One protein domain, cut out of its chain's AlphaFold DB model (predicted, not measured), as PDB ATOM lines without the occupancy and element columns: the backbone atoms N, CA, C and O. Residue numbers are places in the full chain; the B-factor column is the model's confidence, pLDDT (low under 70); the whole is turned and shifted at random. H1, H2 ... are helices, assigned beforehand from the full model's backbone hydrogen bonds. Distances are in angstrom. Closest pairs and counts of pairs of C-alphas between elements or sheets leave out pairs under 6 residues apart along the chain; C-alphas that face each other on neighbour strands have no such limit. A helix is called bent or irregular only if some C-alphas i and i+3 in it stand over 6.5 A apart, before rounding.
ATOM      1  N   ASP A  22     -23.093 -12.499  41.751       76.94
ATOM      2  CA  ASP A  22     -24.408 -11.988  41.359       76.94
ATOM      3  C   ASP A  22     -24.383 -10.481  41.154       76.94
ATOM      4  O   ASP A  22     -24.971 -10.002  40.197       76.94
ATOM      5  N   ALA A  23     -23.646  -9.724  41.969       77.31
ATOM      6  CA  ALA A  23     -23.506  -8.282  41.764       77.31
ATOM      7  C   ALA A  23     -22.863  -7.946  40.403       77.31
ATOM      8  O   ALA A  23     -23.304  -7.020  39.724       77.31
ATOM      9  N   ILE A  24     -21.861  -8.728  39.987       84.00
ATOM     10  CA  ILE A  24     -21.189  -8.580  38.689       84.00
ATOM     11  C   ILE A  24     -22.128  -9.033  37.566       84.00
ATOM     12  O   ILE A  24     -22.331  -8.309  36.597       84.00
ATOM     13  N   LYS A  25     -22.774 -10.192  37.715       83.88
ATOM     14  CA  LYS A  25     -23.730 -10.733  36.738       83.88
ATOM     15  C   LYS A  25     -24.921  -9.797  36.527       83.88
ATOM     16  O   LYS A  25     -25.272  -9.516  35.390       83.88
ATOM     17  N   ILE A  26     -25.506  -9.273  37.604       82.44
ATOM     18  CA  ILE A  26     -26.611  -8.305  37.572       82.44
ATOM     19  C   ILE A  26     -26.181  -7.027  36.853       82.44
ATOM     20  O   ILE A  26     -26.974  -6.486  36.091       82.44
ATOM     21  N   TYR A  27     -24.945  -6.554  37.060       85.69
ATOM     22  CA  TYR A  27     -24.428  -5.401  36.323       85.69
ATOM     23  C   TYR A  27     -24.450  -5.644  34.810       85.69
ATOM     24  O   TYR A  27     -24.964  -4.805  34.080       85.69
ATOM     25  N   PHE A  28     -23.953  -6.792  34.341       84.31
ATOM     26  CA  PHE A  28     -23.908  -7.063  32.905       84.31
ATOM     27  C   PHE A  28     -25.259  -7.486  32.297       84.31
ATOM     28  O   PHE A  28     -25.471  -7.280  31.107       84.31
ATOM     29  N   LEU A  29     -26.180  -8.040  33.093       82.62
ATOM     30  CA  LEU A  29     -27.567  -8.303  32.678       82.62
ATOM     31  C   LEU A  29     -28.431  -7.037  32.640       82.62
ATOM     32  O   LEU A  29     -29.576  -7.085  32.198       82.62
ATOM     33  N   ASN A  30     -27.928  -5.917  33.160       76.25
ATOM     34  CA  ASN A  30     -28.649  -4.660  33.143       76.25
ATOM     35  C   ASN A  30     -28.427  -3.952  31.803       76.25
ATOM     36  O   ASN A  30     -27.328  -3.489  31.506       76.25
ATOM     37  N   ASP A  31     -29.505  -3.785  31.041       63.94
ATOM     38  CA  ASP A  31     -29.511  -3.080  29.754       63.94
ATOM     39  C   ASP A  31     -29.242  -1.563  29.871       63.94
ATOM     40  O   ASP A  31     -29.244  -0.852  28.867       63.94
ATOM     41  N   ASN A  32     -29.036  -1.030  31.086       64.50
ATOM     42  CA  ASN A  32     -28.848   0.397  31.336       64.50
ATOM     43  C   ASN A  32     -27.405   0.744  31.784       64.50
ATOM     44  O   ASN A  32     -27.108   0.757  32.983       64.50
ATOM     45  N   PRO A  33     -26.502   1.090  30.848       54.88
ATOM     46  CA  PRO A  33     -25.060   1.236  31.095       54.88
ATOM     47  C   PRO A  33     -24.619   2.545  31.795       54.88
ATOM     48  O   PRO A  33     -23.455   2.936  31.728       54.88
ATOM     49  N   THR A  34     -25.510   3.290  32.454       56.44
ATOM     50  CA  THR A  34     -25.329   4.750  32.621       56.44
ATOM     51  C   THR A  34     -24.758   5.257  33.957       56.44
ATOM     52  O   THR A  34     -24.820   6.456  34.228       56.44
ATOM     53  N   LEU A  35     -24.127   4.422  34.791       60.97
ATOM     54  CA  LEU A  35     -23.516   4.884  36.052       60.97
ATOM     55  C   LEU A  35     -21.993   4.646  36.086       60.97
ATOM     56  O   LEU A  35     -21.560   3.573  36.501       60.97
ATOM     57  N   PRO A  36     -21.157   5.657  35.761       66.81
ATOM     58  CA  PRO A  36     -19.691   5.547  35.803       66.81
ATOM     59  C   PRO A  36     -19.139   5.055  37.150       66.81
ATOM     60  O   PRO A  36     -18.235   4.234  37.190       66.81
ATOM     61  N   LYS A  37     -19.749   5.473  38.269       66.38
ATOM     62  CA  LYS A  37     -19.370   5.000  39.613       66.38
ATOM     63  C   LYS A  37     -19.639   3.510  39.831       66.38
ATOM     64  O   LYS A  37     -18.957   2.889  40.637       66.38
ATOM     65  N   LEU A  38     -20.649   2.956  39.158       76.62
ATOM     66  CA  LEU A  38     -20.945   1.527  39.207       76.62
ATOM     67  C   LEU A  38     -19.955   0.759  38.330       76.62
ATOM     68  O   LEU A  38     -19.463  -0.274  38.754       76.62
ATOM     69  N   LYS A  39     -19.599   1.308  37.165       81.00
ATOM     70  CA  LYS A  39     -18.577   0.749  36.277       81.00
ATOM     71  C   LYS A  39     -17.224   0.593  36.977       81.00
ATOM     72  O   LYS A  39     -16.679  -0.506  36.996       81.00
ATOM     73  N   ASP A  40     -16.733   1.658  37.613       82.75
ATOM     74  CA  ASP A  40     -15.465   1.637  38.355       82.75
ATOM     75  C   ASP A  40     -15.511   0.642  39.526       82.75
ATOM     76  O   ASP A  40     -14.565  -0.111  39.746       82.75
ATOM     77  N   PHE A  41     -16.637   0.595  40.247       83.50
ATOM     78  CA  PHE A  41     -16.852  -0.362  41.333       83.50
ATOM     79  C   PHE A  41     -16.843  -1.815  40.840       83.50
ATOM     80  O   PHE A  41     -16.253  -2.680  41.484       83.50
ATOM     81  N   ILE A  42     -17.487  -2.102  39.706       85.94
ATOM     82  CA  ILE A  42     -17.509  -3.451  39.133       85.94
ATOM     83  C   ILE A  42     -16.131  -3.828  38.591       85.94
ATOM     84  O   ILE A  42     -15.699  -4.952  38.819       85.94
ATOM     85  N   ALA A  43     -15.405  -2.902  37.962       83.50
ATOM     86  CA  ALA A  43     -14.028  -3.134  37.530       83.50
ATOM     87  C   ALA A  43     -13.101  -3.450  38.720       83.50
ATOM     88  O   ALA A  43     -12.309  -4.386  38.643       83.50
ATOM     89  N   GLU A  44     -13.240  -2.737  39.847       82.69
ATOM     90  CA  GLU A  44     -12.529  -3.043  41.099       82.69
ATOM     91  C   GLU A  44     -12.909  -4.434  41.631       82.69
ATOM     92  O   GLU A  44     -12.038  -5.238  41.948       82.69
ATOM     93  N   LYS A  45     -14.201  -4.784  41.632       82.12
ATOM     94  CA  LYS A  45     -14.651  -6.125  42.039       82.12
ATOM     95  C   LYS A  45     -14.121  -7.233  41.144       82.12
ATOM     96  O   LYS A  45     -13.792  -8.300  41.651       82.12
ATOM     97  N   ILE A  46     -14.039  -6.992  39.838       81.31
ATOM     98  CA  ILE A  46     -13.420  -7.926  38.904       81.31
ATOM     99  C   ILE A  46     -11.920  -7.996  39.191       81.31
ATOM    100  O   ILE A  46     -11.410  -9.104  39.220       81.31
ATOM    101  N   ALA A  47     -11.216  -6.880  39.450       79.00
ATOM    102  CA  ALA A  47      -9.795  -6.806  39.861       79.00
ATOM    103  C   ALA A  47      -9.425  -7.707  41.042       79.00
ATOM    104  O   ALA A  47      -8.359  -8.317  41.011       79.00
ATOM    105  N   ASP A  48     -10.333  -7.865  41.996       76.12
ATOM    106  CA  ASP A  48     -10.122  -8.711  43.172       76.12
ATOM    107  C   ASP A  48     -10.361 -10.216  42.909       76.12
ATOM    108  O   ASP A  48     -10.040 -11.045  43.757       76.12
ATOM    109  N   LEU A  49     -10.912 -10.603  41.748       75.44
ATOM    110  CA  LEU A  49     -11.157 -12.014  41.430       75.44
ATOM    111  C   LEU A  49      -9.850 -12.788  41.237       75.44
ATOM    112  O   LEU A  49      -8.944 -12.364  40.513       75.44
ATOM    113  N   THR A  50      -9.822 -13.999  41.795       70.94
ATOM    114  CA  THR A  50      -8.816 -15.010  41.450       70.94
ATOM    115  C   THR A  50      -8.884 -15.330  39.954       70.94
ATOM    116  O   THR A  50      -9.963 -15.203  39.360       70.94
ATOM    117  N   PRO A  51      -7.793 -15.812  39.327       73.06
ATOM    118  CA  PRO A  51      -7.844 -16.180  37.916       73.06
ATOM    119  C   PRO A  51      -8.967 -17.191  37.648       73.06
ATOM    120  O   PRO A  51      -9.827 -16.951  36.807       73.06
ATOM    121  N   TYR A  52      -9.089 -18.244  38.461       73.06
ATOM    122  CA  TYR A  52     -10.172 -19.224  38.320       73.06
ATOM    123  C   TYR A  52     -11.587 -18.599  38.281       73.06
ATOM    124  O   TYR A  52     -12.379 -18.929  37.393       73.06
ATOM    125  N   GLN A  53     -11.910 -17.682  39.203       76.44
ATOM    126  CA  GLN A  53     -13.208 -16.989  39.225       76.44
ATOM    127  C   GLN A  53     -13.382 -16.051  38.025       76.44
ATOM    128  O   GLN A  53     -14.468 -15.987  37.447       76.44
ATOM    129  N   TYR A  54     -12.322 -15.339  37.644       80.50
ATOM    130  CA  TYR A  54     -12.308 -14.431  36.502       80.50
ATOM    131  C   TYR A  54     -12.679 -15.156  35.204       80.50
ATOM    132  O   TYR A  54     -13.544 -14.711  34.454       80.50
ATOM    133  N   TYR A  55     -12.106 -16.333  34.979       78.44
ATOM    134  CA  TYR A  55     -12.358 -17.111  33.773       78.44
ATOM    135  C   TYR A  55     -13.719 -17.817  33.768       78.44
ATOM    136  O   TYR A  55     -14.350 -17.925  32.715       78.44
ATOM    137  N   HIS A  56     -14.234 -18.207  34.936       79.19
ATOM    138  CA  HIS A  56     -15.631 -18.634  35.075       79.19
ATOM    139  C   HIS A  56     -16.614 -17.514  34.764       79.19
ATOM    140  O   HIS A  56     -17.619 -17.740  34.090       79.19
ATOM    141  N   LEU A  57     -16.322 -16.303  35.242       84.69
ATOM    142  CA  LEU A  57     -17.100 -15.124  34.911       84.69
ATOM    143  C   LEU A  57     -17.059 -14.870  33.399       84.69
ATOM    144  O   LEU A  57     -18.121 -14.701  32.815       84.69
ATOM    145  N   ILE A  58     -15.886 -14.906  32.756       85.25
ATOM    146  CA  ILE A  58     -15.766 -14.723  31.298       85.25
ATOM    147  C   ILE A  58     -16.599 -15.754  30.534       85.25
ATOM    148  O   ILE A  58     -17.379 -15.364  29.670       85.25
ATOM    149  N   ALA A  59     -16.460 -17.047  30.845       83.75
ATOM    150  CA  ALA A  59     -17.226 -18.099  30.175       83.75
ATOM    151  C   ALA A  59     -18.737 -17.870  30.335       83.75
ATOM    152  O   ALA A  59     -19.480 -17.883  29.357       83.75
ATOM    153  N   TRP A  60     -19.180 -17.552  31.555       87.69
ATOM    154  CA  TRP A  60     -20.580 -17.235  31.817       87.69
ATOM    155  C   TRP A  60     -21.058 -15.996  31.045       87.69
ATOM    156  O   TRP A  60     -22.150 -16.022  30.482       87.69
ATOM    157  N   LEU A  61     -20.264 -14.921  31.004       88.69
ATOM    158  CA  LEU A  61     -20.602 -13.692  30.280       88.69
ATOM    159  C   LEU A  61     -20.743 -13.956  28.784       88.69
ATOM    160  O   LEU A  61     -21.706 -13.492  28.181       88.69
ATOM    161  N   LEU A  62     -19.825 -14.730  28.201       87.31
ATOM    162  CA  LEU A  62     -19.937 -15.157  26.812       87.31
ATOM    163  C   LEU A  62     -21.250 -15.925  26.621       87.31
ATOM    164  O   LEU A  62     -22.072 -15.518  25.813       87.31
ATOM    165  N   ASP A  63     -21.539 -16.947  27.415       88.19
ATOM    166  CA  ASP A  63     -22.741 -17.769  27.209       88.19
ATOM    167  C   ASP A  63     -24.075 -17.020  27.390       88.19
ATOM    168  O   ASP A  63     -25.078 -17.397  26.783       88.19
ATOM    169  N   ASN A  64     -24.114 -15.978  28.226       87.50
ATOM    170  CA  ASN A  64     -25.374 -15.382  28.685       87.50
ATOM    171  C   ASN A  64     -25.637 -13.963  28.164       87.50
ATOM    172  O   ASN A  64     -26.747 -13.462  28.338       87.50
ATOM    173  N   ILE A  65     -24.653 -13.303  27.550       88.75
ATOM    174  CA  ILE A  65     -24.753 -11.886  27.168       88.75
ATOM    175  C   ILE A  65     -24.540 -11.722  25.672       88.75
ATOM    176  O   ILE A  65     -23.767 -12.450  25.053       88.75
ATOM    177  N   ASN A  66     -25.256 -10.770  25.072       88.19
ATOM    178  CA  ASN A  66     -25.112 -10.462  23.655       88.19
ATOM    179  C   ASN A  66     -23.776  -9.753  23.348       88.19
ATOM    180  O   ASN A  66     -23.135  -9.151  24.210       88.19
ATOM    181  N   ASP A  67     -23.367  -9.830  22.084       88.19
ATOM    182  CA  ASP A  67     -22.085  -9.305  21.610       88.19
ATOM    183  C   ASP A  67     -21.944  -7.791  21.788       88.19
ATOM    184  O   ASP A  67     -20.878  -7.318  22.171       88.19
ATOM    185  N   GLU A  68     -23.011  -7.028  21.549       85.88
ATOM    186  CA  GLU A  68     -22.989  -5.562  21.640       85.88
ATOM    187  C   GLU A  68     -22.729  -5.079  23.073       85.88
ATOM    188  O   GLU A  68     -21.884  -4.209  23.297       85.88
ATOM    189  N   MET A  69     -23.409  -5.673  24.058       84.44
ATOM    190  CA  MET A  69     -23.236  -5.333  25.473       84.44
ATOM    191  C   MET A  69     -21.872  -5.761  25.997       84.44
ATOM    192  O   MET A  69     -21.263  -5.027  26.784       84.44
ATOM    193  N   LEU A  70     -21.377  -6.923  25.559       86.25
ATOM    194  CA  LEU A  70     -20.047  -7.382  25.939       86.25
ATOM    195  C   LEU A  70     -18.979  -6.447  25.365       86.25
ATOM    196  O   LEU A  70     -18.154  -5.962  26.134       86.25
ATOM    197  N   LEU A  71     -19.065  -6.117  24.068       84.81
ATOM    198  CA  LEU A  71     -18.181  -5.171  23.378       84.81
ATOM    199  C   LEU A  71     -18.130  -3.820  24.103       84.81
ATOM    200  O   LEU A  71     -17.056  -3.293  24.385       84.81
ATOM    201  N   TYR A  72     -19.289  -3.273  24.475       83.62
ATOM    202  CA  TYR A  72     -19.369  -1.984  25.164       83.62
ATOM    203  C   TYR A  72     -18.626  -1.980  26.512       83.62
ATOM    204  O   TYR A  72     -17.971  -0.991  26.856       83.62
ATOM    205  N   ASN A  73     -18.684  -3.095  27.247       84.25
ATOM    206  CA  ASN A  73     -18.151  -3.226  28.604       84.25
ATOM    207  C   ASN A  73     -16.813  -3.978  28.693       84.25
ATOM    208  O   ASN A  73     -16.415  -4.365  29.794       84.25
ATOM    209  N   LEU A  74     -16.101  -4.189  27.584       83.06
ATOM    210  CA  LEU A  74     -14.829  -4.911  27.642       83.06
ATOM    211  C   LEU A  74     -13.793  -4.233  28.554       83.06
ATOM    212  O   LEU A  74     -13.011  -4.924  29.191       83.06
ATOM    213  N   ASP A  75     -13.837  -2.907  28.704       79.50
ATOM    214  CA  ASP A  75     -12.956  -2.147  29.602       79.50
ATOM    215  C   ASP A  75     -13.267  -2.326  31.097       79.50
ATOM    216  O   ASP A  75     -12.478  -1.929  31.950       79.50
ATOM    217  N   VAL A  76     -14.410  -2.933  31.425       85.19
ATOM    218  CA  VAL A  76     -14.735  -3.390  32.785       85.19
ATOM    219  C   VAL A  76     -14.116  -4.761  33.050       85.19
ATOM    220  O   VAL A  76     -13.711  -5.056  34.172       85.19
ATOM    221  N   ILE A  77     -14.068  -5.605  32.017       82.56
ATOM    222  CA  ILE A  77     -13.616  -6.997  32.098       82.56
ATOM    223  C   ILE A  77     -12.086  -7.076  31.997       82.56
ATOM    224  O   ILE A  77     -11.468  -7.889  32.685       82.56
ATOM    225  N   PHE A  78     -11.471  -6.237  31.164       79.56
ATOM    226  CA  PHE A  78     -10.053  -6.298  30.823       79.56
ATOM    227  C   PHE A  78      -9.328  -4.984  31.137       79.56
ATOM    228  O   PHE A  78      -9.817  -3.899  30.821       79.56
ATOM    229  N   ASP A  79      -8.129  -5.078  31.725       74.62
ATOM    230  CA  ASP A  79      -7.260  -3.918  31.961       74.62
ATOM    231  C   ASP A  79      -6.373  -3.671  30.734       74.62
ATOM    232  O   ASP A  79      -5.292  -4.233  30.581       74.62
ATOM    233  N   TYR A  80      -6.838  -2.799  29.842       72.12
ATOM    234  CA  TYR A  80      -6.111  -2.445  28.622       72.12
ATOM    235  C   TYR A  80      -4.828  -1.640  28.849       72.12
ATOM    236  O   TYR A  80      -4.068  -1.441  27.901       72.12
ATOM    237  N   SER A  81      -4.562  -1.158  30.068       69.19
ATOM    238  CA  SER A  81      -3.402  -0.295  30.326       69.19
ATOM    239  C   SER A  81      -2.056  -0.993  30.105       69.19
ATOM    240  O   SER A  81      -1.050  -0.329  29.853       69.19
ATOM    241  N   GLU A  82      -2.039  -2.324  30.136       66.88
ATOM    242  CA  GLU A  82      -0.849  -3.151  29.912       66.88
ATOM    243  C   GLU A  82      -0.542  -3.370  28.421       66.88
ATOM    244  O   GLU A  82       0.576  -3.726  28.056       66.88
ATOM    245  N   LEU A  83      -1.503  -3.077  27.542       62.81
ATOM    246  CA  LEU A  83      -1.421  -3.312  26.101       62.81
ATOM    247  C   LEU A  83      -1.216  -2.021  25.282       62.81
ATOM    248  O   LEU A  83      -1.483  -2.008  24.088       62.81
ATOM    249  N   ASP A  84      -0.728  -0.921  25.867       64.56
ATOM    250  CA  ASP A  84      -0.461   0.307  25.091       64.56
ATOM    251  C   ASP A  84       0.577   0.036  23.982       64.56
ATOM    252  O   ASP A  84       1.697  -0.384  24.267       64.56
ATOM    253  N   SER A  85       0.227   0.313  22.720       60.44
ATOM    254  CA  SER A  85       1.110   0.144  21.554       60.44
ATOM    255  C   SER A  85       2.436   0.897  21.696       60.44
ATOM    256  O   SER A  85       3.459   0.457  21.181       60.44
ATOM    257  N   ASP A 110       9.787 -10.091  23.861       60.28
ATOM    258  CA  ASP A 110       9.843 -10.846  25.126       60.28
ATOM    259  C   ASP A 110       8.770 -10.398  26.135       60.28
ATOM    260  O   ASP A 110       8.145 -11.216  26.808       60.28
ATOM    261  N   ARG A 111       8.493  -9.086  26.181       66.06
ATOM    262  CA  ARG A 111       7.488  -8.484  27.066       66.06
ATOM    263  C   ARG A 111       6.041  -8.808  26.669       66.06
ATOM    264  O   ARG A 111       5.170  -8.835  27.529       66.06
ATOM    265  N   PHE A 112       5.776  -9.087  25.393       68.19
ATOM    266  CA  PHE A 112       4.420  -9.304  24.885       68.19
ATOM    267  C   PHE A 112       3.739 -10.509  25.534       68.19
ATOM    268  O   PHE A 112       2.564 -10.444  25.879       68.19
ATOM    269  N   ASN A 113       4.483 -11.589  25.778       65.50
ATOM    270  CA  ASN A 113       3.946 -12.756  26.474       65.50
ATOM    271  C   ASN A 113       3.563 -12.426  27.928       65.50
ATOM    272  O   ASN A 113       2.516 -12.858  28.405       65.50
ATOM    273  N   ASP A 114       4.378 -11.632  28.622       69.12
ATOM    274  CA  ASP A 114       4.113 -11.232  30.007       69.12
ATOM    275  C   ASP A 114       2.943 -10.246  30.110       69.12
ATOM    276  O   ASP A 114       2.082 -10.421  30.973       69.12
ATOM    277  N   ASP A 115       2.847  -9.282  29.194       71.31
ATOM    278  CA  ASP A 115       1.724  -8.343  29.123       71.31
ATOM    279  C   ASP A 115       0.420  -9.078  28.719       71.31
ATOM    280  O   ASP A 115      -0.625  -8.847  29.320       71.31
ATOM    281  N   CYS A 116       0.460 -10.051  27.795       69.00
ATOM    282  CA  CYS A 116      -0.686 -10.924  27.489       69.00
ATOM    283  C   CYS A 116      -1.106 -11.785  28.689       69.00
ATOM    284  O   CYS A 116      -2.300 -11.962  28.945       69.00
ATOM    285  N   ARG A 117      -0.142 -12.335  29.435       69.38
ATOM    286  CA  ARG A 117      -0.427 -13.078  30.666       69.38
ATOM    287  C   ARG A 117      -1.072 -12.177  31.704       69.38
ATOM    288  O   ARG A 117      -2.031 -12.603  32.329       69.38
ATOM    289  N   SER A 118      -0.589 -10.955  31.875       71.56
ATOM    290  CA  SER A 118      -1.122 -10.012  32.857       71.56
ATOM    291  C   SER A 118      -2.522  -9.503  32.468       71.56
ATOM    292  O   SER A 118      -3.447  -9.581  33.278       71.56
ATOM    293  N   PHE A 119      -2.740  -9.198  31.184       71.69
ATOM    294  CA  PHE A 119      -4.030  -8.791  30.615       71.69
ATOM    295  C   PHE A 119      -5.153  -9.815  30.856       71.69
ATOM    296  O   PHE A 119      -6.273  -9.443  31.207       71.69
ATOM    297  N   PHE A 120      -4.851 -11.112  30.729       69.69
ATOM    298  CA  PHE A 120      -5.789 -12.195  31.055       69.69
ATOM    299  C   PHE A 120      -5.634 -12.738  32.486       69.69
ATOM    300  O   PHE A 120      -6.320 -13.683  32.854       69.69
ATOM    301  N   ARG A 121      -4.767 -12.153  33.320       69.88
ATOM    302  CA  ARG A 121      -4.505 -12.563  34.718       69.88
ATOM    303  C   ARG A 121      -3.948 -13.975  34.905       69.88
ATOM    304  O   ARG A 121      -4.116 -14.607  35.945       69.88
ATOM    305  N   LYS A 122      -3.200 -14.443  33.917       62.03
ATOM    306  CA  LYS A 122      -2.511 -15.733  33.829       62.03
ATOM    307  C   LYS A 122      -1.114 -15.680  34.457       62.03
ATOM    308  O   LYS A 122      -0.110 -16.003  33.817       62.03
ATOM    309  N   HIS A 123      -1.000 -15.263  35.714       58.22
ATOM    310  CA  HIS A 123       0.263 -15.483  36.419       58.22
ATOM    311  C   HIS A 123       0.429 -16.993  36.633       58.22
ATOM    312  O   HIS A 123      -0.410 -17.613  37.277       58.22
ATOM    313  N   HIS A 124       1.496 -17.587  36.084       46.41
ATOM    314  CA  HIS A 124       1.751 -19.038  36.131       46.41
ATOM    315  C   HIS A 124       1.797 -19.619  37.553       46.41
ATOM    316  O   HIS A 124       1.496 -20.794  37.740       46.41
ATOM    317  N   ASP A 125       2.087 -18.777  38.546       51.72
ATOM    318  CA  ASP A 125       2.036 -19.129  39.964       51.72
ATOM    319  C   ASP A 125       0.761 -18.617  40.662       51.72
ATOM    320  O   ASP A 125       0.499 -18.984  41.796       51.72
ATOM    321  N   GLY A 126      -0.052 -17.778  40.018       56.56
ATOM    322  CA  GLY A 126      -1.071 -16.928  40.640       56.56
ATOM    323  C   GLY A 126      -2.117 -17.685  41.447       56.56
ATOM    324  O   GLY A 126      -2.183 -17.509  42.655       56.56
ATOM    325  N   THR A 127      -2.914 -18.549  40.817       59.34
ATOM    326  CA  THR A 127      -4.054 -19.189  41.497       59.34
ATOM    327  C   THR A 127      -3.604 -20.167  42.577       59.34
ATOM    328  O   THR A 127      -4.058 -20.082  43.709       59.34
ATOM    329  N   ILE A 128      -2.677 -21.076  42.266       61.06
ATOM    330  CA  ILE A 128      -2.249 -22.113  43.217       61.06
ATOM    331  C   ILE A 128      -1.401 -21.522  44.335       61.06
ATOM    332  O   ILE A 128      -1.639 -21.845  45.492       61.06
ATOM    333  N   LYS A 129      -0.441 -20.642  44.033       63.75
ATOM    334  CA  LYS A 129       0.366 -20.012  45.081       63.75
ATOM    335  C   LYS A 129      -0.492 -19.132  45.972       63.75
ATOM    336  O   LYS A 129      -0.338 -19.217  47.176       63.75
ATOM    337  N   PHE A 130      -1.424 -18.357  45.413       63.53
ATOM    338  CA  PHE A 130      -2.353 -17.560  46.214       63.53
ATOM    339  C   PHE A 130      -3.212 -18.454  47.110       63.53
ATOM    340  O   PHE A 130      -3.312 -18.206  48.305       63.53
ATOM    341  N   VAL A 131      -3.727 -19.562  46.569       65.88
ATOM    342  CA  VAL A 131      -4.443 -20.580  47.346       65.88
ATOM    343  C   VAL A 131      -3.584 -21.138  48.473       65.88
ATOM    344  O   VAL A 131      -4.032 -21.191  49.612       65.88
ATOM    345  N   LEU A 132      -2.350 -21.550  48.196       67.25
ATOM    346  CA  LEU A 132      -1.480 -22.161  49.199       67.25
ATOM    347  C   LEU A 132      -0.964 -21.156  50.232       67.25
ATOM    348  O   LEU A 132      -0.893 -21.498  51.414       67.25
ATOM    349  N   ASP A 133      -0.658 -19.931  49.814       70.06
ATOM    350  CA  ASP A 133      -0.254 -18.832  50.687       70.06
ATOM    351  C   ASP A 133      -1.409 -18.454  51.632       70.06
ATOM    352  O   ASP A 133      -1.191 -18.354  52.841       70.06
ATOM    353  N   ASP A 134      -2.651 -18.363  51.144       67.50
ATOM    354  CA  ASP A 134      -3.830 -18.093  51.985       67.50
ATOM    355  C   ASP A 134      -4.091 -19.228  52.979       67.50
ATOM    356  O   ASP A 134      -4.317 -19.011  54.177       67.50
ATOM    357  N   LEU A 135      -4.013 -20.468  52.497       71.31
ATOM    358  CA  LEU A 135      -4.238 -21.660  53.306       71.31
ATOM    359  C   LEU A 135      -3.147 -21.887  54.353       71.31
ATOM    360  O   LEU A 135      -3.398 -22.585  55.340       71.31
ATOM    361  N   SER A 136      -1.960 -21.300  54.172       74.25
ATOM    362  CA  SER A 136      -0.822 -21.461  55.084       74.25
ATOM    363  C   SER A 136      -1.143 -21.042  56.522       74.25
ATOM    364  O   SER A 136      -0.604 -21.624  57.465       74.25
ATOM    365  N   SER A 137      -2.071 -20.093  56.685       76.81
ATOM    366  CA  SER A 137      -2.489 -19.540  57.975       76.81
ATOM    367  C   SER A 137      -3.601 -20.352  58.658       76.81
ATOM    368  O   SER A 137      -3.779 -20.264  59.874       76.81
ATOM    369  N   MET A 138      -4.330 -21.175  57.894       80.12
ATOM    370  CA  MET A 138      -5.406 -22.033  58.397       80.12
ATOM    371  C   MET A 138      -4.866 -23.257  59.138       80.12
ATOM    372  O   MET A 138      -3.799 -23.785  58.803       80.12
ATOM    373  N   ASN A 139      -5.641 -23.767  60.102       83.94
ATOM    374  CA  ASN A 139      -5.341 -25.066  60.701       83.94
ATOM    375  C   ASN A 139      -5.489 -26.193  59.658       83.94
ATOM    376  O   ASN A 139      -6.185 -26.056  58.652       83.94
ATOM    377  N   VAL A 140      -4.821 -27.322  59.906       82.06
ATOM    378  CA  VAL A 140      -4.706 -28.421  58.931       82.06
ATOM    379  C   VAL A 140      -6.071 -29.018  58.554       82.06
ATOM    380  O   VAL A 140      -6.258 -29.461  57.425       82.06
ATOM    381  N   ILE A 141      -7.042 -29.011  59.470       83.38
ATOM    382  CA  ILE A 141      -8.369 -29.602  59.251       83.38
ATOM    383  C   ILE A 141      -9.174 -28.727  58.300       83.38
ATOM    384  O   ILE A 141      -9.625 -29.206  57.261       83.38
ATOM    385  N   ASP A 142      -9.292 -27.442  58.630       83.00
ATOM    386  CA  ASP A 142     -10.021 -26.463  57.827       83.00
ATOM    387  C   ASP A 142      -9.399 -26.347  56.436       83.00
ATOM    388  O   ASP A 142     -10.111 -26.298  55.436       83.00
ATOM    389  N   ARG A 143      -8.065 -26.423  56.359       82.94
ATOM    390  CA  ARG A 143      -7.324 -26.478  55.098       82.94
ATOM    391  C   ARG A 143      -7.726 -27.680  54.245       82.94
ATOM    392  O   ARG A 143      -8.035 -27.505  53.070       82.94
ATOM    393  N   VAL A 144      -7.742 -28.891  54.812       87.31
ATOM    394  CA  VAL A 144      -8.149 -30.107  54.084       87.31
ATOM    395  C   VAL A 144      -9.601 -30.005  53.620       87.31
ATOM    396  O   VAL A 144      -9.883 -30.334  52.471       87.31
ATOM    397  N   ILE A 145     -10.508 -29.519  54.471       85.19
ATOM    398  CA  ILE A 145     -11.931 -29.370  54.135       85.19
ATOM    399  C   ILE A 145     -12.128 -28.337  53.021       85.19
ATOM    400  O   ILE A 145     -12.834 -28.616  52.049       85.19
ATOM    401  N   LYS A 146     -11.480 -27.168  53.110       81.12
ATOM    402  CA  LYS A 146     -11.590 -26.103  52.102       81.12
ATOM    403  C   LYS A 146     -10.998 -26.535  50.761       81.12
ATOM    404  O   LYS A 146     -11.619 -26.317  49.726       81.12
ATOM    405  N   LEU A 147      -9.846 -27.209  50.773       82.19
ATOM    406  CA  LEU A 147      -9.270 -27.781  49.556       82.19
ATOM    407  C   LEU A 147     -10.170 -28.871  48.961       82.19
ATOM    408  O   LEU A 147     -10.371 -28.897  47.752       82.19
ATOM    409  N   TYR A 148     -10.720 -29.767  49.784       83.69
ATOM    410  CA  TYR A 148     -11.575 -30.858  49.311       83.69
ATOM    411  C   TYR A 148     -12.854 -30.335  48.648       83.69
ATOM    412  O   TYR A 148     -13.139 -30.680  47.506       83.69
ATOM    413  N   THR A 149     -13.579 -29.458  49.341       78.50
ATOM    414  CA  THR A 149     -14.817 -28.846  48.830       78.50
ATOM    415  C   THR A 149     -14.558 -27.963  47.608       78.50
ATOM    416  O   THR A 149     -15.320 -27.999  46.641       78.50
ATOM    417  N   GLY A 150     -13.445 -27.221  47.606       75.69
ATOM    418  CA  GLY A 150     -13.056 -26.396  46.469       75.69
ATOM    419  C   GLY A 150     -12.689 -27.214  45.235       75.69
ATOM    420  O   GLY A 150     -13.115 -26.866  44.140       75.69
ATOM    421  N   ARG A 151     -11.977 -28.339  45.404       79.00
ATOM    422  CA  ARG A 151     -11.569 -29.226  44.303       79.00
ATOM    423  C   ARG A 151     -12.765 -29.720  43.490       79.00
ATOM    424  O   ARG A 151     -12.702 -29.726  42.266       79.00
ATOM    425  N   ASP A 152     -13.830 -30.152  44.158       69.31
ATOM    426  CA  ASP A 152     -14.999 -30.729  43.479       69.31
ATOM    427  C   ASP A 152     -15.921 -29.659  42.869       69.31
ATOM    428  O   ASP A 152     -16.783 -29.972  42.052       69.31
ATOM    429  N   SER A 153     -15.679 -28.391  43.206       68.88
ATOM    430  CA  SER A 153     -16.328 -27.223  42.604       68.88
ATOM    431  C   SER A 153     -15.553 -26.668  41.399       68.88
ATOM    432  O   SER A 153     -15.983 -25.678  40.805       68.88
ATOM    433  N   ILE A 154     -14.412 -27.277  41.041       71.75
ATOM    434  CA  ILE A 154     -13.655 -26.917  39.840       71.75
ATOM    435  C   ILE A 154     -14.429 -27.404  38.614       71.75
ATOM    436  O   ILE A 154     -14.398 -28.588  38.277       71.75
ATOM    437  N   SER A 155     -15.107 -26.490  37.932       68.25
ATOM    438  CA  SER A 155     -15.571 -26.691  36.564       68.25
ATOM    439  C   SER A 155     -14.506 -26.215  35.583       68.25
ATOM    440  O   SER A 155     -13.728 -25.311  35.869       68.25
ATOM    441  N   GLU A 156     -14.439 -26.852  34.420       69.69
ATOM    442  CA  GLU A 156     -13.603 -26.381  33.321       69.69
ATOM    443  C   GLU A 156     -14.396 -25.304  32.561       69.69
ATOM    444  O   GLU A 156     -15.398 -25.640  31.916       69.69
ATOM    445  N   PRO A 157     -14.031 -24.011  32.668       69.75
ATOM    446  CA  PRO A 157     -14.742 -22.964  31.964       69.75
ATOM    447  C   PRO A 157     -14.378 -23.062  30.482       69.75
ATOM    448  O   PRO A 157     -13.228 -22.866  30.091       69.75
ATOM    449  N   ARG A 158     -15.367 -23.371  29.639       74.75
ATOM    450  CA  ARG A 158     -15.196 -23.341  28.185       74.75
ATOM    451  C   ARG A 158     -15.333 -21.910  27.708       74.75
ATOM    452  O   ARG A 158     -16.435 -21.409  27.525       74.75
ATOM    453  N   ILE A 159     -14.202 -21.245  27.541       77.31
ATOM    454  CA  ILE A 159     -14.175 -19.887  27.010       77.31
ATOM    455  C   ILE A 159     -14.217 -19.975  25.491       77.31
ATOM    456  O   ILE A 159     -13.312 -20.542  24.878       77.31
ATOM    457  N   ASP A 160     -15.238 -19.377  24.877       80.62
ATOM    458  CA  ASP A 160     -15.267 -19.169  23.429       80.62
ATOM    459  C   ASP A 160     -14.269 -18.067  23.051       80.62
ATOM    460  O   ASP A 160     -14.610 -16.895  22.861       80.62
ATOM    461  N   LEU A 161     -12.996 -18.463  22.990       75.38
ATOM    462  CA  LEU A 161     -11.886 -17.592  22.630       75.38
ATOM    463  C   LEU A 161     -12.144 -16.935  21.276       75.38
ATOM    464  O   LEU A 161     -11.939 -15.736  21.134       75.38
ATOM    465  N   LYS A 162     -12.664 -17.687  20.301       73.75
ATOM    466  CA  LYS A 162     -12.942 -17.169  18.960       73.75
ATOM    467  C   LYS A 162     -13.915 -15.994  19.012       73.75
ATOM    468  O   LYS A 162     -13.618 -14.939  18.460       73.75
ATOM    469  N   ARG A 163     -15.036 -16.150  19.717       83.88
ATOM    470  CA  ARG A 163     -16.012 -15.072  19.892       83.88
ATOM    471  C   ARG A 163     -15.426 -13.879  20.641       83.88
ATOM    472  O   ARG A 163     -15.635 -12.742  20.230       83.88
ATOM    473  N   LEU A 164     -14.674 -14.126  21.712       79.38
ATOM    474  CA  LEU A 164     -14.017 -13.067  22.476       79.38
ATOM    475  C   LEU A 164     -13.066 -12.240  21.589       79.38
ATOM    476  O   LEU A 164     -13.062 -11.012  21.655       79.38
ATOM    477  N   PHE A 165     -12.312 -12.893  20.704       72.94
ATOM    478  CA  PHE A 165     -11.434 -12.216  19.750       72.94
ATOM    479  C   PHE A 165     -12.189 -11.484  18.643       72.94
ATOM    480  O   PHE A 165     -11.798 -10.370  18.289       72.94
ATOM    481  N   ASP A 166     -13.284 -12.049  18.134       75.50
ATOM    482  CA  ASP A 166     -14.150 -11.355  17.180       75.50
ATOM    483  C   ASP A 166     -14.690 -10.049  17.784       75.50
ATOM    484  O   ASP A 166     -14.774  -9.042  17.081       75.50
ATOM    485  N   LEU A 167     -14.996 -10.032  19.086       79.00
ATOM    486  CA  LEU A 167     -15.382  -8.818  19.807       79.00
ATOM    487  C   LEU A 167     -14.221  -7.828  19.912       79.00
ATOM    488  O   LEU A 167     -14.371  -6.687  19.491       79.00
ATOM    489  N   PHE A 168     -13.044  -8.256  20.376       75.06
ATOM    490  CA  PHE A 168     -11.878  -7.367  20.451       75.06
ATOM    491  C   PHE A 168     -11.491  -6.769  19.094       75.06
ATOM    492  O   PHE A 168     -11.141  -5.597  19.012       75.06
ATOM    493  N   SER A 169     -11.601  -7.535  18.007       69.81
ATOM    494  CA  SER A 169     -11.297  -7.044  16.657       69.81
ATOM    495  C   SER A 169     -12.221  -5.914  16.184       69.81
ATOM    496  O   SER A 169     -11.847  -5.161  15.288       69.81
ATOM    497  N   LYS A 170     -13.411  -5.803  16.784       73.94
ATOM    498  CA  LYS A 170     -14.419  -4.775  16.502       73.94
ATOM    499  C   LYS A 170     -14.346  -3.595  17.475       73.94
ATOM    500  O   LYS A 170     -15.113  -2.649  17.321       73.94
ATOM    501  N   ASP A 171     -13.484  -3.651  18.493       73.94
ATOM    502  CA  ASP A 171     -13.335  -2.569  19.461       73.94
ATOM    503  C   ASP A 171     -12.323  -1.535  18.960       73.94
ATOM    504  O   ASP A 171     -11.110  -1.680  19.114       73.94
ATOM    505  N   ASP A 172     -12.837  -0.450  18.388       67.38
ATOM    506  CA  ASP A 172     -12.017   0.643  17.863       67.38
ATOM    507  C   ASP A 172     -11.144   1.318  18.944       67.38
ATOM    508  O   ASP A 172     -10.135   1.949  18.621       67.38
ATOM    509  N   ARG A 173     -11.482   1.184  20.240       67.38
ATOM    510  CA  ARG A 173     -10.727   1.800  21.353       67.38
ATOM    511  C   ARG A 173      -9.372   1.145  21.575       67.38
ATOM    512  O   ARG A 173      -8.475   1.784  22.127       67.38
ATOM    513  N   LEU A 174      -9.223  -0.109  21.154       58.94
ATOM    514  CA  LEU A 174      -7.996  -0.875  21.316       58.94
ATOM    515  C   LEU A 174      -6.821  -0.285  20.524       58.94
ATOM    516  O   LEU A 174      -5.681  -0.599  20.842       58.94
ATOM    517  N   ASN A 175      -7.072   0.599  19.543       52.59
ATOM    518  CA  ASN A 175      -6.052   1.335  18.777       52.59
ATOM    519  C   ASN A 175      -4.907   0.461  18.220       52.59
ATOM    520  O   ASN A 175      -3.837   0.964  17.871       52.59
ATOM    521  N   PHE A 176      -5.133  -0.845  18.085       51.31
ATOM    522  CA  PHE A 176      -4.245  -1.754  17.389       51.31
ATOM    523  C   PHE A 176      -4.622  -1.734  15.918       51.31
ATOM    524  O   PHE A 176      -5.557  -2.400  15.475       51.31
ATOM    525  N   THR A 177      -3.874  -0.978  15.125       43.88
ATOM    526  CA  THR A 177      -3.900  -1.186  13.684       43.88
ATOM    527  C   THR A 177      -3.343  -2.587  13.415       43.88
ATOM    528  O   THR A 177      -2.150  -2.836  13.573       43.88
ATOM    529  N   ILE A 178      -4.213  -3.496  12.963       41.38
ATOM    530  CA  ILE A 178      -3.899  -4.872  12.538       41.38
ATOM    531  C   ILE A 178      -2.723  -5.017  11.520       41.38
ATOM    532  O   ILE A 178      -2.244  -6.142  11.388       41.38
ATOM    533  N   PRO A 179      -2.153  -3.997  10.824       37.75
ATOM    534  CA  PRO A 179      -1.057  -4.228   9.882       37.75
ATOM    535  C   PRO A 179       0.382  -3.927  10.354       37.75
ATOM    536  O   PRO A 179       1.269  -4.032   9.510       37.75
ATOM    537  N   THR A 180       0.685  -3.573  11.609       37.03
ATOM    538  CA  THR A 180       2.079  -3.214  11.980       37.03
ATOM    539  C   THR A 180       2.602  -3.948  13.212       37.03
ATOM    540  O   THR A 180       2.900  -3.345  14.233       37.03
ATOM    541  N   PHE A 181       2.749  -5.265  13.088       39.53
ATOM    542  CA  PHE A 181       3.931  -5.947  13.627       39.53
ATOM    543  C   PHE A 181       4.871  -6.253  12.446       39.53
ATOM    544  O   PHE A 181       4.382  -6.316  11.308       39.53
ATOM    545  N   PRO A 182       6.199  -6.375  12.652       39.03
ATOM    546  CA  PRO A 182       7.164  -6.449  11.560       39.03
ATOM    547  C   PRO A 182       6.813  -7.578  10.593       39.03
ATOM    548  O   PRO A 182       6.485  -8.692  10.993       39.03
ATOM    549  N   LYS A 183       6.832  -7.239   9.304       43.44
ATOM    550  CA  LYS A 183       6.389  -8.063   8.177       43.44
ATOM    551  C   LYS A 183       7.022  -9.461   8.186       43.44
ATOM    552  O   LYS A 183       8.109  -9.621   7.652       43.44
ATOM    553  N   LEU A 184       6.281 -10.460   8.653       36.75
ATOM    554  CA  LEU A 184       6.296 -11.844   8.170       36.75
ATOM    555  C   LEU A 184       4.849 -12.361   8.229       36.75
ATOM    556  O   LEU A 184       4.010 -11.825   8.949       36.75
ATOM    557  N   GLU A 185       4.499 -13.288   7.351       41.91
ATOM    558  CA  GLU A 185       3.140 -13.514   6.855       41.91
ATOM    559  C   GLU A 185       2.090 -13.881   7.931       41.91
ATOM    560  O   GLU A 185       1.871 -15.031   8.276       41.91
ATOM    561  N   ARG A 186       1.395 -12.836   8.399       43.28
ATOM    562  CA  ARG A 186      -0.033 -12.720   8.760       43.28
ATOM    563  C   ARG A 186      -0.661 -13.848   9.587       43.28
ATOM    564  O   ARG A 186      -1.577 -14.531   9.133       43.28
ATOM    565  N   VAL A 187      -0.355 -13.826  10.878       41.53
ATOM    566  CA  VAL A 187      -1.367 -14.078  11.909       41.53
ATOM    567  C   VAL A 187      -1.709 -12.714  12.533       41.53
ATOM    568  O   VAL A 187      -0.789 -12.003  12.935       41.53
ATOM    569  N   PRO A 188      -2.982 -12.260  12.552       52.09
ATOM    570  CA  PRO A 188      -3.341 -11.006  13.219       52.09
ATOM    571  C   PRO A 188      -2.903 -11.058  14.691       52.09
ATOM    572  O   PRO A 188      -2.836 -12.141  15.258       52.09
ATOM    573  N   PHE A 189      -2.642  -9.909  15.323       54.16
ATOM    574  CA  PHE A 189      -2.300  -9.791  16.755       54.16
ATOM    575  C   PHE A 189      -3.103 -10.755  17.655       54.16
ATOM    576  O   PHE A 189      -2.553 -11.458  18.501       54.16
ATOM    577  N   TYR A 190      -4.404 -10.873  17.385       53.59
ATOM    578  CA  TYR A 190      -5.329 -11.756  18.096       53.59
ATOM    579  C   TYR A 190      -5.119 -13.259  17.841       53.59
ATOM    580  O   TYR A 190      -5.430 -14.073  18.701       53.59
ATOM    581  N   GLY A 191      -4.556 -13.648  16.699       52.97
ATOM    582  CA  GLY A 191      -4.146 -15.024  16.420       52.97
ATOM    583  C   GLY A 191      -2.854 -15.445  17.139       52.97
ATOM    584  O   GLY A 191      -2.725 -16.598  17.526       52.97
ATOM    585  N   LEU A 192      -1.937 -14.511  17.416       54.78
ATOM    586  CA  LEU A 192      -0.747 -14.777  18.246       54.78
ATOM    587  C   LEU A 192      -1.097 -14.826  19.740       54.78
ATOM    588  O   LEU A 192      -0.549 -15.629  20.501       54.78
ATOM    589  N   ALA A 193      -2.074 -14.010  20.144       56.12
ATOM    590  CA  ALA A 193      -2.758 -14.182  21.415       56.12
ATOM    591  C   ALA A 193      -3.397 -15.585  21.491       56.12
ATOM    592  O   ALA A 193      -3.107 -16.313  22.435       56.12
ATOM    593  N   LEU A 194      -4.182 -16.011  20.489       54.59
ATOM    594  CA  LEU A 194      -4.804 -17.348  20.434       54.59
ATOM    595  C   LEU A 194      -3.809 -18.491  20.681       54.59
ATOM    596  O   LEU A 194      -4.088 -19.349  21.518       54.59
ATOM    597  N   ASP A 195      -2.639 -18.475  20.042       57.03
ATOM    598  CA  ASP A 195      -1.608 -19.496  20.274       57.03
ATOM    599  C   ASP A 195      -1.086 -19.473  21.719       57.03
ATOM    600  O   ASP A 195      -0.961 -20.523  22.353       57.03
ATOM    601  N   SER A 196      -0.890 -18.285  22.297       58.50
ATOM    602  CA  SER A 196      -0.475 -18.114  23.702       58.50
ATOM    603  C   SER A 196      -1.562 -18.537  24.713       58.50
ATOM    604  O   SER A 196      -1.257 -18.921  25.855       58.50
ATOM    605  N   PHE A 197      -2.836 -18.503  24.301       58.66
ATOM    606  CA  PHE A 197      -4.006 -18.916  25.087       58.66
ATOM    607  C   PHE A 197      -4.472 -20.347  24.807       58.66
ATOM    608  O   PHE A 197      -5.253 -20.874  25.585       58.66
ATOM    609  N   SER A 198      -3.953 -21.047  23.803       56.72
ATOM    610  CA  SER A 198      -4.293 -22.461  23.561       56.72
ATOM    611  C   SER A 198      -3.966 -23.381  24.755       56.72
ATOM    612  O   SER A 198      -4.622 -24.395  24.975       56.72
ATOM    613  N   GLY A 199      -3.012 -22.989  25.611       57.50
ATOM    614  CA  GLY A 199      -2.702 -23.673  26.873       57.50
ATOM    615  C   GLY A 199      -3.704 -23.446  28.020       57.50
ATOM    616  O   GLY A 199      -3.432 -23.876  29.137       57.50
ATOM    617  N   TYR A 200      -4.813 -22.733  27.788       58.56
ATOM    618  CA  TYR A 200      -5.757 -22.272  28.816       58.56
ATOM    619  C   TYR A 200      -6.664 -23.379  29.375       58.56
ATOM    620  O   TYR A 200      -6.936 -23.417  30.575       58.56
ATOM    621  N   GLU A 201      -7.026 -24.356  28.542       57.69
ATOM    622  CA  GLU A 201      -7.778 -25.553  28.956       57.69
ATOM    623  C   GLU A 201      -7.033 -26.366  30.041       57.69
ATOM    624  O   GLU A 201      -7.628 -27.115  30.813       57.69
ATOM    625  N   TYR A 202      -5.717 -26.170  30.188       62.84
ATOM    626  CA  TYR A 202      -4.913 -26.883  31.178       62.84
ATOM    627  C   TYR A 202      -4.937 -26.271  32.582       62.84
ATOM    628  O   TYR A 202      -4.561 -26.968  33.525       62.84
ATOM    629  N   GLU A 203      -5.344 -25.012  32.767       67.12
ATOM    630  CA  GLU A 203      -5.257 -24.345  34.077       67.12
ATOM    631  C   GLU A 203      -6.220 -24.939  35.127       67.12
ATOM    632  O   GLU A 203      -5.751 -25.264  36.222       67.12
TER     633      GLU A 203
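This is residues 22 to 85 and 110 to 203 of the 503 residues of an uncharacterized protein of Muricauda sp (UniProt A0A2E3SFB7). A body of short helices set at many angles has H3 nearest its middle and, at one end, an arm of two helices, H8 and H9, where the chain runs out and folds back; residues 148 to 153 stick out there. H1 to H5 gather in one part of the body, H6, H7, H10 and H11 make the rest, and the loop of residues 170 to 188 lies at the end away from the arm. The printed part has 158 residues, with eleven named helices, H1 to H11 in chain order, and no named strand: all helix. The whole is compact, with a radius of gyration of the C-alphas of 17.5 A and spans of 56 by 40 by 24 A.

Begin at H1, residues 22 to 29, which touches residues 42 to 46 of H2, residues 36 to 47, at a steep tilt of 55 degrees, opposite ways; the closest C-alphas, of Ile 24 and Ile 42, are 6.3 A apart. H2 touches H5, residues 74 to 77, closest at the C-alphas of Ala 43 and Val 76, 4.8 A. H3, residues 51 to 64, touches H8, residues 126 to 135, only at their ends and only just, with 3 pairs of C-alphas within 8 A; Pro 51 and Thr 127 come closest, 6.0 A. H4, residues 67 to 72, touches H10, residues 161 to 169, at a steep tilt of 50 degrees, the same way, closest at the C-alphas of Leu 71 and Leu 167, 5.8 A. H6, residues 80 to 83, touches H7, residues 110 to 119, closest at the C-alphas of Glu 82 and Asp 115, 5.8 A. H9, residues 140 to 152, touches no helix but is near H8. H10 and residues 190 to 194 of H11, residues 189 to 203, only just touch, with 3 pairs of C-alphas within 8 A, closest at Phe 165 and Tyr 190, 6.3 A; the two helices form a hairpin. Every O i to N i+4 pair is within hydrogen-bond range in H1, H2, H3, H4, H8, H9 and H10, against 5 of 6 in H7 and 6 of 11 in H11; H5 and H6 are too short for one.

Find C-alpha 22 at (-24.408, -11.988, 41.359), where H1 begins. H3 is 19.8 A long and H9 18.7 A. H11 runs 22.8 A to C-alpha 203 at (-5.257, -24.345, 34.077); it is irregular, with C-alphas 198 and 201 7.1 A apart.

The C-alphas farthest apart, of Ile 141 and Lys 183, are 57.4 A apart. Residues 86 to 109 are not printed; C-alphas 85 and 110 are 14.5 A apart across the cut. The link from H10 to H11 is long. Mean pLDDT of the printed part is 70.5; 71 residues are under 70, among them 172 to 203.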